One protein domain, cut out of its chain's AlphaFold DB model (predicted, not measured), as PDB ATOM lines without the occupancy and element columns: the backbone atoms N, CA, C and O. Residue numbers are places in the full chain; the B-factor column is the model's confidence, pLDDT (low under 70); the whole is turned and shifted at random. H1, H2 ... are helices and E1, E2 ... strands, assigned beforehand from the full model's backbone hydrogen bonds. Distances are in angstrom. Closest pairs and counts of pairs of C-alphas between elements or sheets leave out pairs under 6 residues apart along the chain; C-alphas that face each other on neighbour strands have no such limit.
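This is residues 10 to 99 of the 108 residues of an uncharacterized protein of Pandoraea communis (UniProt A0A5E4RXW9). A small twisted sheet of four strands has the long helix H1 slanting over one face, and H4 crosses H1 on its far side from the sheet. H2 stands up from the sheet near the first residues of H1, and H3 follows it at the periphery. The 90 printed residues hold four named helices and four named strands, in the order H1 E1 H2 H3 E2 E3 E4 H4; the class is mixed, helices and strands. The sheet runs E2 E1 E3 E4 and is mixed, with E2 and E1 parallel and the other neighbours antiparallel. The whole is compact, with a radius of gyration of the C-alphas of 11.7 A, and rounded, spanning 29 by 29 by 27 A.

H1, residues 10 to 25, begins at C-alpha 10 at (-3.053, 16.209, 21.447) and is 22.8 A long. E1 is residues 31 to 34, 9.9 A. H2, residues 36 to 45, is 14.2 A, and H3, residues 48 to 55, is 10.6 A. E2 is residues 59 to 62, 10.0 A, E3 residues 68 to 71, 10.5 A, and E4 residues 77 to 79, 6.5 A. H4, residues 88 to 97, is 14.1 A and ends at C-alpha 97 at (1.610, 3.786, 33.020).

In the sheet, N 61 of E2 and O 32 of E1 are 2.9 A apart, and N 33 of E1 and O 69 of E3 are 2.9 A apart. E3 and E4 form a hairpin, with N 78 and O 70 at 2.9 A. E1, H2 H3 and E2 make a strand-helix-strand unit, two parallel neighbour strands with helices between, and its crossover is right-handed. H1 and H2 are on the same face of the sheet, giving two layers, a sheet with helices on one face. H1 is over E3 and E4 at a height of 8.7 A over the sheet, slantwise to the strands at 34 degrees to E3 on the local plane; its closest C-alphas to E4 are Phe 21 and Ser 78, 5.4 A. H1 and H4 touch, about perpendicular at 89 degrees, the closest C-alphas being those of Gly 19 and Gly 90, 4.2 A. H1 touches H2 with residues 10 to 11 alone, closest at the C-alphas of Thr 10 and Leu 42, 5.7 A. H2 stands up from the sheet at 54 degrees. H2 and H3 are close but not clearly touching, with the C-alphas of Val 43 and Phe 51 closest at 6.5 A. H4 is not on the sheet; H3 is not on it either, but only just, with 4 pairs of C-alphas within 10 A. Every O i to N i+4 pair is within hydrogen-bond range in H1, H2 and H4, and 3 of 4 are in H3.

The C-alphas farthest apart, those of Gln 44 and Asn 74, are 31.3 A apart. The printed part has no cut. The link E4 to H4 is short, with 8 residues, and the others are tight. Mean pLDDT of the printed part is 90.0, but residues 82 to 86, in that link, are under 70.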
ATOM      1  N   THR A  10      -4.504  16.436  21.511       88.56
ATOM      2  CA  THR A  10      -3.053  16.209  21.447       88.56
ATOM      3  C   THR A  10      -2.622  15.147  22.449       88.56
ATOM      4  O   THR A  10      -1.844  14.256  22.105       88.56
ATOM      5  N   LEU A  11      -3.181  15.171  23.663       90.50
ATOM      6  CA  LEU A  11      -2.915  14.133  24.657       90.50
ATOM      7  C   LEU A  11      -3.255  12.725  24.135       90.50
ATOM      8  O   LEU A  11      -2.449  11.811  24.291       90.50
ATOM      9  N   ALA A  12      -4.405  12.539  23.483       88.94
ATOM     10  CA  ALA A  12      -4.802  11.243  22.934       88.94
ATOM     11  C   ALA A  12      -3.820  10.738  21.861       88.94
ATOM     12  O   ALA A  12      -3.475   9.555  21.855       88.94
ATOM     13  N   HIS A  13      -3.317  11.625  20.996       89.88
ATOM     14  CA  HIS A  13      -2.301  11.274  20.000       89.88
ATOM     15  C   HIS A  13      -0.969  10.870  20.640       89.88
ATOM     16  O   HIS A  13      -0.380   9.859  20.255       89.88
ATOM     17  N   VAL A  14      -0.520  11.606  21.661       92.56
ATOM     18  CA  VAL A  14       0.712  11.292  22.399       92.56
ATOM     19  C   VAL A  14       0.596   9.949  23.125       92.56
ATOM     20  O   VAL A  14       1.484   9.104  23.011       92.56
ATOM     21  N   LEU A  15      -0.519   9.704  23.817       93.50
ATOM     22  CA  LEU A  15      -0.781   8.418  24.468       93.50
ATOM     23  C   LEU A  15      -0.855   7.273  23.451       93.50
ATOM     24  O   LEU A  15      -0.304   6.201  23.693       93.50
ATOM     25  N   GLY A  16      -1.460   7.514  22.286       91.75
ATOM     26  CA  GLY A  16      -1.494   6.560  21.181       91.75
ATOM     27  C   GLY A  16      -0.098   6.223  20.646       91.75
ATOM     28  O   GLY A  16       0.189   5.057  20.378       91.75
ATOM     29  N   ALA A  17       0.799   7.206  20.537       92.88
ATOM     30  CA  ALA A  17       2.186   6.987  20.126       92.88
ATOM     31  C   ALA A  17       2.959   6.113  21.124       92.88
ATOM     32  O   ALA A  17       3.607   5.143  20.722       92.88
ATOM     33  N   ILE A  18       2.827   6.409  22.419       95.31
ATOM     34  CA  ILE A  18       3.458   5.648  23.505       95.31
ATOM     35  C   ILE A  18       2.911   4.214  23.543       95.31
ATOM     36  O   ILE A  18       3.679   3.251  23.593       95.31
ATOM     37  N   GLY A  19       1.586   4.058  23.467       93.56
ATOM     38  CA  GLY A  19       0.925   2.755  23.427       93.56
ATOM     39  C   GLY A  19       1.361   1.918  22.223       93.56
ATOM     40  O   GLY A  19       1.686   0.740  22.371       93.56
ATOM     41  N   LYS A  20       1.466   2.538  21.039       91.69
ATOM     42  CA  LYS A  20       1.954   1.891  19.811       91.69
ATOM     43  C   LYS A  20       3.402   1.429  19.940       91.69
ATOM     44  O   LYS A  20       3.718   0.325  19.497       91.69
ATOM     45  N   PHE A  21       4.269   2.246  20.537       94.56
ATOM     46  CA  PHE A  21       5.651   1.855  20.796       94.56
ATOM     47  C   PHE A  21       5.692   0.599  21.674       94.56
ATOM     48  O   PHE A  21       6.323  -0.388  21.298       94.56
ATOM     49  N   ARG A  22       4.940   0.590  22.782       95.19
ATOM     50  CA  ARG A  22       4.854  -0.586  23.655       95.19
ATOM     51  C   ARG A  22       4.320  -1.811  22.934       95.19
ATOM     52  O   ARG A  22       4.875  -2.889  23.100       95.19
ATOM     53  N   PHE A  23       3.253  -1.663  22.158       92.06
ATOM     54  CA  PHE A  23       2.687  -2.778  21.406       92.06
ATOM     55  C   PHE A  23       3.717  -3.388  20.446       92.06
ATOM     56  O   PHE A  23       3.816  -4.604  20.336       92.06
ATOM     57  N   ARG A  24       4.511  -2.543  19.778       92.88
ATOM     58  CA  ARG A  24       5.515  -2.987  18.806       92.88
ATOM     59  C   ARG A  24       6.755  -3.609  19.449       92.88
ATOM     60  O   ARG A  24       7.274  -4.575  18.903       92.88
ATOM     61  N   HIS A  25       7.244  -3.042  20.549       94.75
ATOM     62  CA  HIS A  25       8.558  -3.386  21.111       94.75
ATOM     63  C   HIS A  25       8.483  -4.149  22.445       94.75
ATOM     64  O   HIS A  25       9.496  -4.619  22.948       94.75
ATOM     65  N   GLY A  26       7.293  -4.303  23.033       94.81
ATOM     66  CA  GLY A  26       7.073  -5.059  24.271       94.81
ATOM     67  C   GLY A  26       7.443  -4.320  25.562       94.81
ATOM     68  O   GLY A  26       7.166  -4.822  26.650       94.81
ATOM     69  N   HIS A  27       8.009  -3.116  25.474       96.19
ATOM     70  CA  HIS A  27       8.374  -2.274  26.615       96.19
ATOM     71  C   HIS A  27       8.012  -0.804  26.364       96.19
ATOM     72  O   HIS A  27       7.680  -0.402  25.250       96.19
ATOM     73  N   TRP A  28       8.059   0.018  27.409       97.50
ATOM     74  CA  TRP A  28       7.776   1.449  27.293       97.50
ATOM     75  C   TRP A  28       8.950   2.213  26.665       97.50
ATOM     76  O   TRP A  28      10.095   1.776  26.817       97.50
ATOM     77  N   PRO A  29       8.693   3.326  25.953       97.25
ATOM     78  CA  PRO A  29       9.764   4.169  25.437       97.25
ATOM     79  C   PRO A  29      10.454   4.941  26.566       97.25
ATOM     80  O   PRO A  29       9.876   5.137  27.635       97.25
ATOM     81  N   GLN A  30      11.672   5.408  26.298       97.38
ATOM     82  CA  GLN A  30      12.420   6.301  27.192       97.38
ATOM     83  C   GLN A  30      12.380   7.752  26.706       97.38
ATOM     84  O   GLN A  30      12.453   8.668  27.518       97.38
ATOM     85  N   ARG A  31      12.250   7.965  25.390       97.19
ATOM     86  CA  ARG A  31      12.247   9.288  24.761       97.19
ATOM     87  C   ARG A  31      10.969   9.526  23.968       97.19
ATOM     88  O   ARG A  31      10.521   8.656  23.214       97.19
ATOM     89  N   LEU A  32      10.407  10.719  24.132       96.62
ATOM     90  CA  LEU A  32       9.261  11.228  23.389       96.62
ATOM     91  C   LEU A  32       9.692  12.487  22.639       96.62
ATOM     92  O   LEU A  32      10.038  13.491  23.254       96.62
ATOM     93  N   TYR A  33       9.627  12.423  21.317       95.12
ATOM     94  CA  TYR A  33       9.974  13.525  20.434       95.12
ATOM     95  C   TYR A  33       8.707  14.164  19.890       95.12
ATOM     96  O   TYR A  33       7.805  13.462  19.422       95.12
ATOM     97  N   LEU A  34       8.645  15.488  19.970       93.06
ATOM     98  CA  LEU A  34       7.484  16.284  19.598       93.06
ATOM     99  C   LEU A  34       7.931  17.513  18.826       93.06
ATOM    100  O   LEU A  34       8.870  18.192  19.242       93.06
ATOM    101  N   TYR A  35       7.171  17.876  17.800       92.19
ATOM    102  CA  TYR A  35       7.255  19.228  17.263       92.19
ATOM    103  C   TYR A  35       6.923  20.261  18.370       92.19
ATOM    104  O   TYR A  35       6.041  19.982  19.198       92.19
ATOM    105  N   PRO A  36       7.595  21.430  18.447       91.44
ATOM    106  CA  PRO A  36       7.417  22.385  19.550       91.44
ATOM    107  C   PRO A  36       5.961  22.809  19.789       91.44
ATOM    108  O   PRO A  36       5.520  22.943  20.930       91.44
ATOM    109  N   GLU A  37       5.188  22.964  18.723       90.38
ATOM    110  CA  GLU A  37       3.777  23.333  18.734       90.38
ATOM    111  C   GLU A  37       2.926  22.212  19.344       90.38
ATOM    112  O   GLU A  37       2.032  22.470  20.153       90.38
ATOM    113  N   THR A  38       3.251  20.956  19.030       89.75
ATOM    114  CA  THR A  38       2.619  19.778  19.637       89.75
ATOM    115  C   THR A  38       2.954  19.693  21.125       89.75
ATOM    116  O   THR A  38       2.078  19.391  21.936       89.75
ATOM    117  N   LEU A  39       4.194  20.006  21.513       92.44
ATOM    118  CA  LEU A  39       4.591  20.078  22.919       92.44
ATOM    119  C   LEU A  39       3.828  21.184  23.663       92.44
ATOM    120  O   LEU A  39       3.312  20.940  24.754       92.44
ATOM    121  N   ALA A  40       3.692  22.370  23.071       91.81
ATOM    122  CA  ALA A  40       2.915  23.459  23.654       91.81
ATOM    123  C   ALA A  40       1.441  23.061  23.849       91.81
ATOM    124  O   ALA A  40       0.883  23.272  24.927       91.81
ATOM    125  N   ALA A  41       0.832  22.420  22.849       90.50
ATOM    126  CA  ALA A  41      -0.533  21.907  22.946       90.50
ATOM    127  C   ALA A  41      -0.672  20.815  24.026       90.50
ATOM    128  O   ALA A  41      -1.631  20.829  24.795       90.50
ATOM    129  N   LEU A  42       0.307  19.910  24.150       91.00
ATOM    130  CA  LEU A  42       0.331  18.893  25.207       91.00
ATOM    131  C   LEU A  42       0.382  19.526  26.607       91.00
ATOM    132  O   LEU A  42      -0.336  19.096  27.510       91.00
ATOM    133  N   VAL A  43       1.210  20.559  26.789       91.69
ATOM    134  CA  VAL A  43       1.305  21.306  28.054       91.69
ATOM    135  C   VAL A  43      -0.018  22.005  28.382       91.69
ATOM    136  O   VAL A  43      -0.406  22.054  29.548       91.69
ATOM    137  N   GLN A  44      -0.741  22.507  27.378       89.94
ATOM    138  CA  GLN A  44      -2.067  23.106  27.563       89.94
ATOM    139  C   GLN A  44      -3.142  22.068  27.920       89.94
ATOM    140  O   GLN A  44      -4.013  22.345  28.749       89.94
ATOM    141  N   ASP A  45      -3.064  20.865  27.349       89.06
ATOM    142  CA  ASP A  45      -3.988  19.761  27.632       89.06
ATOM    143  C   ASP A  45      -3.807  19.175  29.046       89.06
ATOM    144  O   ASP A  45      -4.727  18.534  29.566       89.06
ATOM    145  N   LEU A  46      -2.663  19.400  29.699       88.81
ATOM    146  CA  LEU A  46      -2.305  18.796  30.984       88.81
ATOM    147  C   LEU A  46      -2.279  19.796  32.148       88.81
ATOM    148  O   LEU A  46      -1.980  20.981  32.030       88.81
ATOM    149  N   THR A  47      -2.546  19.286  33.348       89.94
ATOM    150  CA  THR A  47      -2.149  19.978  34.589       89.94
ATOM    151  C   THR A  47      -0.620  19.957  34.753       89.94
ATOM    152  O   THR A  47       0.013  19.035  34.244       89.94
ATOM    153  N   PRO A  48      -0.004  20.876  35.529       91.69
ATOM    154  CA  PRO A  48       1.429  20.838  35.823       91.69
ATOM    155  C   PRO A  48       1.871  19.496  36.406       91.69
ATOM    156  O   PRO A  48       2.886  18.950  35.995       91.69
ATOM    157  N   LEU A  49       1.063  18.919  37.303       90.56
ATOM    158  CA  LEU A  49       1.315  17.583  37.838       90.56
ATOM    159  C   LEU A  49       1.215  16.505  36.750       90.56
ATOM    160  O   LEU A  49       2.031  15.593  36.727       90.56
ATOM    161  N   GLY A  50       0.236  16.608  35.848       91.56
ATOM    162  CA  GLY A  50       0.110  15.713  34.698       91.56
ATOM    163  C   GLY A  50       1.341  15.763  33.794       91.56
ATOM    164  O   GLY A  50       1.892  14.720  33.472       91.56
ATOM    165  N   PHE A  51       1.828  16.958  33.455       92.69
ATOM    166  CA  PHE A  51       3.041  17.114  32.651       92.69
ATOM    167  C   PHE A  51       4.295  16.623  33.387       92.69
ATOM    168  O   PHE A  51       5.110  15.904  32.814       92.69
ATOM    169  N   TYR A  52       4.405  16.900  34.689       93.75
ATOM    170  CA  TYR A  52       5.493  16.386  35.519       93.75
ATOM    171  C   TYR A  52       5.566  14.850  35.496       93.75
ATOM    172  O   TYR A  52       6.653  14.283  35.433       93.75
ATOM    173  N   ARG A  53       4.424  14.151  35.469       94.31
ATOM    174  CA  ARG A  53       4.398  12.685  35.342       94.31
ATOM    175  C   ARG A  53       5.009  12.165  34.039       94.31
ATOM    176  O   ARG A  53       5.628  11.104  34.070       94.31
ATOM    177  N   PHE A  54       4.871  12.896  32.931       95.12
ATOM    178  CA  PHE A  54       5.588  12.556  31.699       95.12
ATOM    179  C   PHE A  54       7.092  12.668  31.916       95.12
ATOM    180  O   PHE A  54       7.801  11.694  31.690       95.12
ATOM    181  N   GLN A  55       7.558  13.803  32.437       94.94
ATOM    182  CA  GLN A  55       8.985  14.062  32.659       94.94
ATOM    183  C   GLN A  55       9.640  13.073  33.638       94.94
ATOM    184  O   GLN A  55      10.840  12.841  33.576       94.94
ATOM    185  N   GLN A  56       8.867  12.459  34.541       95.94
ATOM    186  CA  GLN A  56       9.372  11.410  35.435       95.94
ATOM    187  C   GLN A  56       9.686  10.084  34.729       95.94
ATOM    188  O   GLN A  56      10.425   9.271  35.281       95.94
ATOM    189  N   ARG A  57       9.078   9.815  33.569       95.88
ATOM    190  CA  ARG A  57       9.199   8.526  32.864       95.88
ATOM    191  C   ARG A  57       9.810   8.639  31.478       95.88
ATOM    192  O   ARG A  57      10.283   7.638  30.953       95.88
ATOM    193  N   LEU A  58       9.744   9.825  30.892       96.69
ATOM    194  CA  LEU A  58      10.146  10.113  29.532       96.69
ATOM    195  C   LEU A  58      11.056  11.330  29.530       96.69
ATOM    196  O   LEU A  58      10.737  12.356  30.132       96.69
ATOM    197  N   ASP A  59      12.135  11.225  28.774       96.69
ATOM    198  CA  ASP A  59      12.853  12.389  28.288       96.69
ATOM    199  C   ASP A  59      12.060  12.994  27.116       96.69
ATOM    200  O   ASP A  59      11.774  12.323  26.116       96.69
ATOM    201  N   ILE A  60      11.611  14.237  27.294       95.44
ATOM    202  CA  ILE A  60      10.756  14.945  26.339       95.44
ATOM    203  C   ILE A  60      11.640  15.875  25.523       95.44
ATOM    204  O   ILE A  60      12.168  16.857  26.043       95.44
ATOM    205  N   VAL A  61      11.743  15.593  24.230       94.19
ATOM    206  CA  VAL A  61      12.624  16.308  23.312       94.19
ATOM    207  C   VAL A  61      11.784  17.067  22.289       94.19
ATOM    208  O   VAL A  61      10.915  16.493  21.631       94.19
ATOM    209  N   ALA A  62      12.043  18.366  22.153       91.50
ATOM    210  CA  ALA A  62      11.501  19.154  21.054       91.50
ATOM    211  C   ALA A  62      12.323  18.882  19.783       91.50
ATOM    212  O   ALA A  62      13.544  19.036  19.797       91.50
ATOM    213  N   ASP A  63      11.660  18.480  18.704       88.56
ATOM    214  CA  ASP A  63      12.278  18.077  17.440       88.56
ATOM    215  C   ASP A  63      11.630  18.845  16.281       88.56
ATOM    216  O   ASP A  63      10.411  18.841  16.133       88.56
ATOM    217  N   LEU A  64      12.445  19.537  15.480       84.19
ATOM    218  CA  LEU A  64      11.988  20.363  14.357       84.19
ATOM    219  C   LEU A  64      11.902  19.591  13.032       84.19
ATOM    220  O   LEU A  64      11.498  20.154  12.019       84.19
ATOM    221  N   GLU A  65      12.305  18.325  13.001       82.62
ATOM    222  CA  GLU A  65      12.346  17.526  11.777       82.62
ATOM    223  C   GLU A  65      11.161  16.558  11.671       82.62
ATOM    224  O   GLU A  65      10.825  16.112  10.569       82.62
ATOM    225  N   ARG A  66      10.537  16.180  12.796       77.06
ATOM    226  CA  ARG A  66       9.517  15.116  12.839       77.06
ATOM    227  C   ARG A  66       8.363  15.450  13.789       77.06
ATOM    228  O   ARG A  66       8.583  15.849  14.924       77.06
ATOM    229  N   ASP A  67       7.133  15.170  13.350       77.81
ATOM    230  CA  ASP A  67       5.902  15.552  14.067       77.81
ATOM    231  C   ASP A  67       5.747  14.916  15.466       77.81
ATOM    232  O   ASP A  67       5.501  15.621  16.450       77.81
ATOM    233  N   LEU A  68       5.847  13.578  15.563       90.75
ATOM    234  CA  LEU A  68       5.717  12.812  16.813       90.75
ATOM    235  C   LEU A  68       6.298  11.395  16.675       90.75
ATOM    236  O   LEU A  68       5.837  10.583  15.859       90.75
ATOM    237  N   PHE A  69       7.267  11.048  17.520       92.69
ATOM    238  CA  PHE A  69       7.773   9.678  17.607       92.69
ATOM    239  C   PHE A  69       8.317   9.328  18.994       92.69
ATOM    240  O   PHE A  69       8.628  10.187  19.812       92.69
ATOM    241  N   CYS A  70       8.405   8.028  19.261       95.44
ATOM    242  CA  CYS A  70       8.970   7.473  20.488       95.44
ATOM    243  C   CYS A  70      10.230   6.667  20.170       95.44
ATOM    244  O   CYS A  70      10.285   6.016  19.119       95.44
ATOM    245  N   ALA A  71      11.196   6.674  21.089       96.38
ATOM    246  CA  ALA A  71      12.422   5.893  20.973       96.38
ATOM    247  C   ALA A  71      12.915   5.337  22.321       96.38
ATOM    248  O   ALA A  71      12.481   5.770  23.395       96.38
ATOM    249  N   ASP A  72      13.843   4.386  22.245       96.25
ATOM    250  CA  ASP A  72      14.636   3.883  23.367       96.25
ATOM    251  C   ASP A  72      16.147   3.928  23.058       96.25
ATOM    252  O   ASP A  72      16.581   4.369  21.987       96.25
ATOM    253  N   ASP A  73      16.955   3.465  24.007       94.06
ATOM    254  CA  ASP A  73      18.413   3.379  23.886       94.06
ATOM    255  C   ASP A  73      18.895   2.167  23.066       94.06
ATOM    256  O   ASP A  73      20.058   2.115  22.674       94.06
ATOM    257  N   ASN A  74      18.003   1.226  22.732       93.12
ATOM    258  CA  ASN A  74      18.307   0.063  21.890       93.12
ATOM    259  C   ASN A  74      18.139   0.356  20.388       93.12
ATOM    260  O   ASN A  74      18.320  -0.533  19.557       93.12
ATOM    261  N   GLY A  75      17.768   1.589  20.027       92.88
ATOM    262  CA  GLY A  75      17.522   1.999  18.645       92.88
ATOM    263  C   GLY A  75      16.121   1.653  18.130       92.88
ATOM    264  O   GLY A  75      15.849   1.822  16.940       92.88
ATOM    265  N   ASN A  76      15.211   1.206  18.998       95.00
ATOM    266  CA  ASN A  76      13.813   1.026  18.633       95.00
ATOM    267  C   ASN A  76      13.155   2.388  18.415       95.00
ATOM    268  O   ASN A  76      13.273   3.290  19.244       95.00
ATOM    269  N   VAL A  77      12.414   2.526  17.314       92.56
ATOM    270  CA  VAL A  77      11.698   3.758  16.970       92.56
ATOM    271  C   VAL A  77      10.284   3.442  16.498       92.56
ATOM    272  O   VAL A  77      10.060   2.603  15.620       92.56
ATOM    273  N   SER A  78       9.308   4.179  17.028       90.50
ATOM    274  CA  SER A  78       7.934   4.167  16.524       90.50
ATOM    275  C   SER A  78       7.453   5.573  16.200       90.50
ATOM    276  O   SER A  78       7.220   6.387  17.087       90.50
ATOM    277  N   ILE A  79       7.261   5.825  14.904       87.62
ATOM    278  CA  ILE A  79       6.685   7.066  14.385       87.62
ATOM    279  C   ILE A  79       5.159   6.964  14.430       87.62
ATOM    280  O   ILE A  79       4.554   5.986  13.951       87.62
ATOM    281  N   TYR A  80       4.532   7.979  15.011       81.75
ATOM    282  CA  TYR A  80       3.088   8.114  15.040       81.75
ATOM    283  C   TYR A  80       2.645   9.017  13.891       81.75
ATOM    284  O   TYR A  80       3.194  10.090  13.678       81.75
ATOM    285  N   ARG A  81       1.654   8.560  13.127       74.06
ATOM    286  CA  ARG A  81       1.020   9.354  12.072       74.06
ATOM    287  C   ARG A  81      -0.433   9.555  12.467       74.06
ATOM    288  O   ARG A  81      -1.118   8.573  12.739       74.06
ATOM    289  N   ILE A  82      -0.882  10.808  12.449       60.69
ATOM    290  CA  ILE A  82      -2.207  11.257  12.914       60.69
ATOM    291  C   ILE A  82      -3.366  10.557  12.168       60.69
ATOM    292  O   ILE A  82      -4.466  10.450  12.693       60.69
ATOM    293  N   GLN A  83      -3.115  10.002  10.976       57.53
ATOM    294  CA  GLN A  83      -4.112   9.290  10.159       57.53
ATOM    295  C   GLN A  83      -4.333   7.810  10.536       57.53
ATOM    296  O   GLN A  83      -5.170   7.152   9.923       57.53
ATOM    297  N   MET A  84      -3.591   7.242  11.495       56.03
ATOM    298  CA  MET A  84      -3.844   5.869  11.954       56.03
ATOM    299  C   MET A  84      -4.862   5.851  13.095       56.03
ATOM    300  O   MET A  84      -4.759   6.645  14.026       56.03
ATOM    301  N   ALA A  85      -5.796   4.895  13.046       58.94
ATOM    302  CA  ALA A  85      -6.731   4.646  14.137       58.94
ATOM    303  C   ALA A  85      -5.964   4.435  15.453       58.94
ATOM    304  O   ALA A  85      -5.109   3.549  15.552       58.94
ATOM    305  N   SER A  86      -6.249   5.276  16.447       65.12
ATOM    306  CA  SER A  86      -5.721   5.098  17.794       65.12
ATOM    307  C   SER A  86      -6.370   3.880  18.437       65.12
ATOM    308  O   SER A  86      -7.595   3.797  18.490       65.12
ATOM    309  N   ASP A  87      -5.553   2.958  18.942       81.00
ATOM    310  CA  ASP A  87      -6.016   1.832  19.750       81.00
ATOM    311  C   ASP A  87      -6.402   2.328  21.159       81.00
ATOM    312  O   ASP A  87      -5.518   2.787  21.897       81.00
ATOM    313  N   PRO A  88      -7.689   2.260  21.557       85.38
ATOM    314  CA  PRO A  88      -8.130   2.724  22.869       85.38
ATOM    315  C   PRO A  88      -7.426   2.003  24.024       85.38
ATOM    316  O   PRO A  88      -7.097   2.642  25.023       85.38
ATOM    317  N   ALA A  89      -7.130   0.707  23.872       88.31
ATOM    318  CA  ALA A  89      -6.445  -0.073  24.901       88.31
ATOM    319  C   ALA A  89      -4.993   0.398  25.092       88.31
ATOM    320  O   ALA A  89      -4.513   0.536  26.219       88.31
ATOM    321  N   GLY A  90      -4.298   0.706  23.993       90.06
ATOM    322  CA  GLY A  90      -2.972   1.317  24.019       90.06
ATOM    323  C   GLY A  90      -2.952   2.691  24.695       90.06
ATOM    324  O   GLY A  90      -2.051   2.958  25.495       90.06
ATOM    325  N   ILE A  91      -3.950   3.541  24.418       90.69
ATOM    326  CA  ILE A  91      -4.097   4.857  25.064       90.69
ATOM    327  C   ILE A  91      -4.285   4.702  26.574       90.69
ATOM    328  O   ILE A  91      -3.592   5.361  27.353       90.69
ATOM    329  N   GLU A  92      -5.202   3.833  26.997       91.00
ATOM    330  CA  GLU A  92      -5.489   3.601  28.412       91.00
ATOM    331  C   GLU A  92      -4.260   3.054  29.147       91.00
ATOM    332  O   GLU A  92      -3.861   3.594  30.183       91.00
ATOM    333  N   ALA A  93      -3.594   2.048  28.574       93.00
ATOM    334  CA  ALA A  93      -2.378   1.481  29.145       93.00
ATOM    335  C   ALA A  93      -1.279   2.542  29.316       93.00
ATOM    336  O   ALA A  93      -0.607   2.564  30.348       93.00
ATOM    337  N   ALA A  94      -1.098   3.431  28.333       94.69
ATOM    338  CA  ALA A  94      -0.132   4.525  28.418       94.69
ATOM    339  C   ALA A  94      -0.510   5.540  29.508       94.69
ATOM    340  O   ALA A  94       0.352   5.957  30.280       94.69
ATOM    341  N   ALA A  95      -1.789   5.906  29.622       93.19
ATOM    342  CA  ALA A  95      -2.266   6.841  30.640       93.19
ATOM    343  C   ALA A  95      -2.102   6.287  32.063       93.19
ATOM    344  O   ALA A  95      -1.685   7.014  32.968       93.19
ATOM    345  N   ILE A  96      -2.389   4.997  32.253       93.56
ATOM    346  CA  ILE A  96      -2.155   4.268  33.504       93.56
ATOM    347  C   ILE A  96      -0.664   4.215  33.820       93.56
ATOM    348  O   ILE A  96      -0.256   4.525  34.939       93.56
ATOM    349  N   TRP A  97       0.166   3.848  32.838       94.94
ATOM    350  CA  TRP A  97       1.610   3.786  33.020       94.94
ATOM    351  C   TRP A  97       2.162   5.147  33.424       94.94
ATOM    352  O   TRP A  97       2.891   5.229  34.400       94.94
ATOM    353  N   LEU A  98       1.748   6.233  32.778       93.56
ATOM    354  CA  LEU A  98       2.139   7.591  33.161       93.56
ATOM    355  C   LEU A  98       1.529   8.047  34.499       93.56
ATOM    356  O   LEU A  98       1.902   9.093  35.014       93.56
ATOM    357  N   GLY A  99       0.611   7.290  35.103       91.88
ATOM    358  CA  GLY A  99      -0.059   7.673  36.346       91.88
ATOM    359  C   GLY A  99      -1.009   8.862  36.181       91.88
ATOM    360  O   GLY A  99      -1.241   9.598  37.139       91.88
TER     361      GLY A  99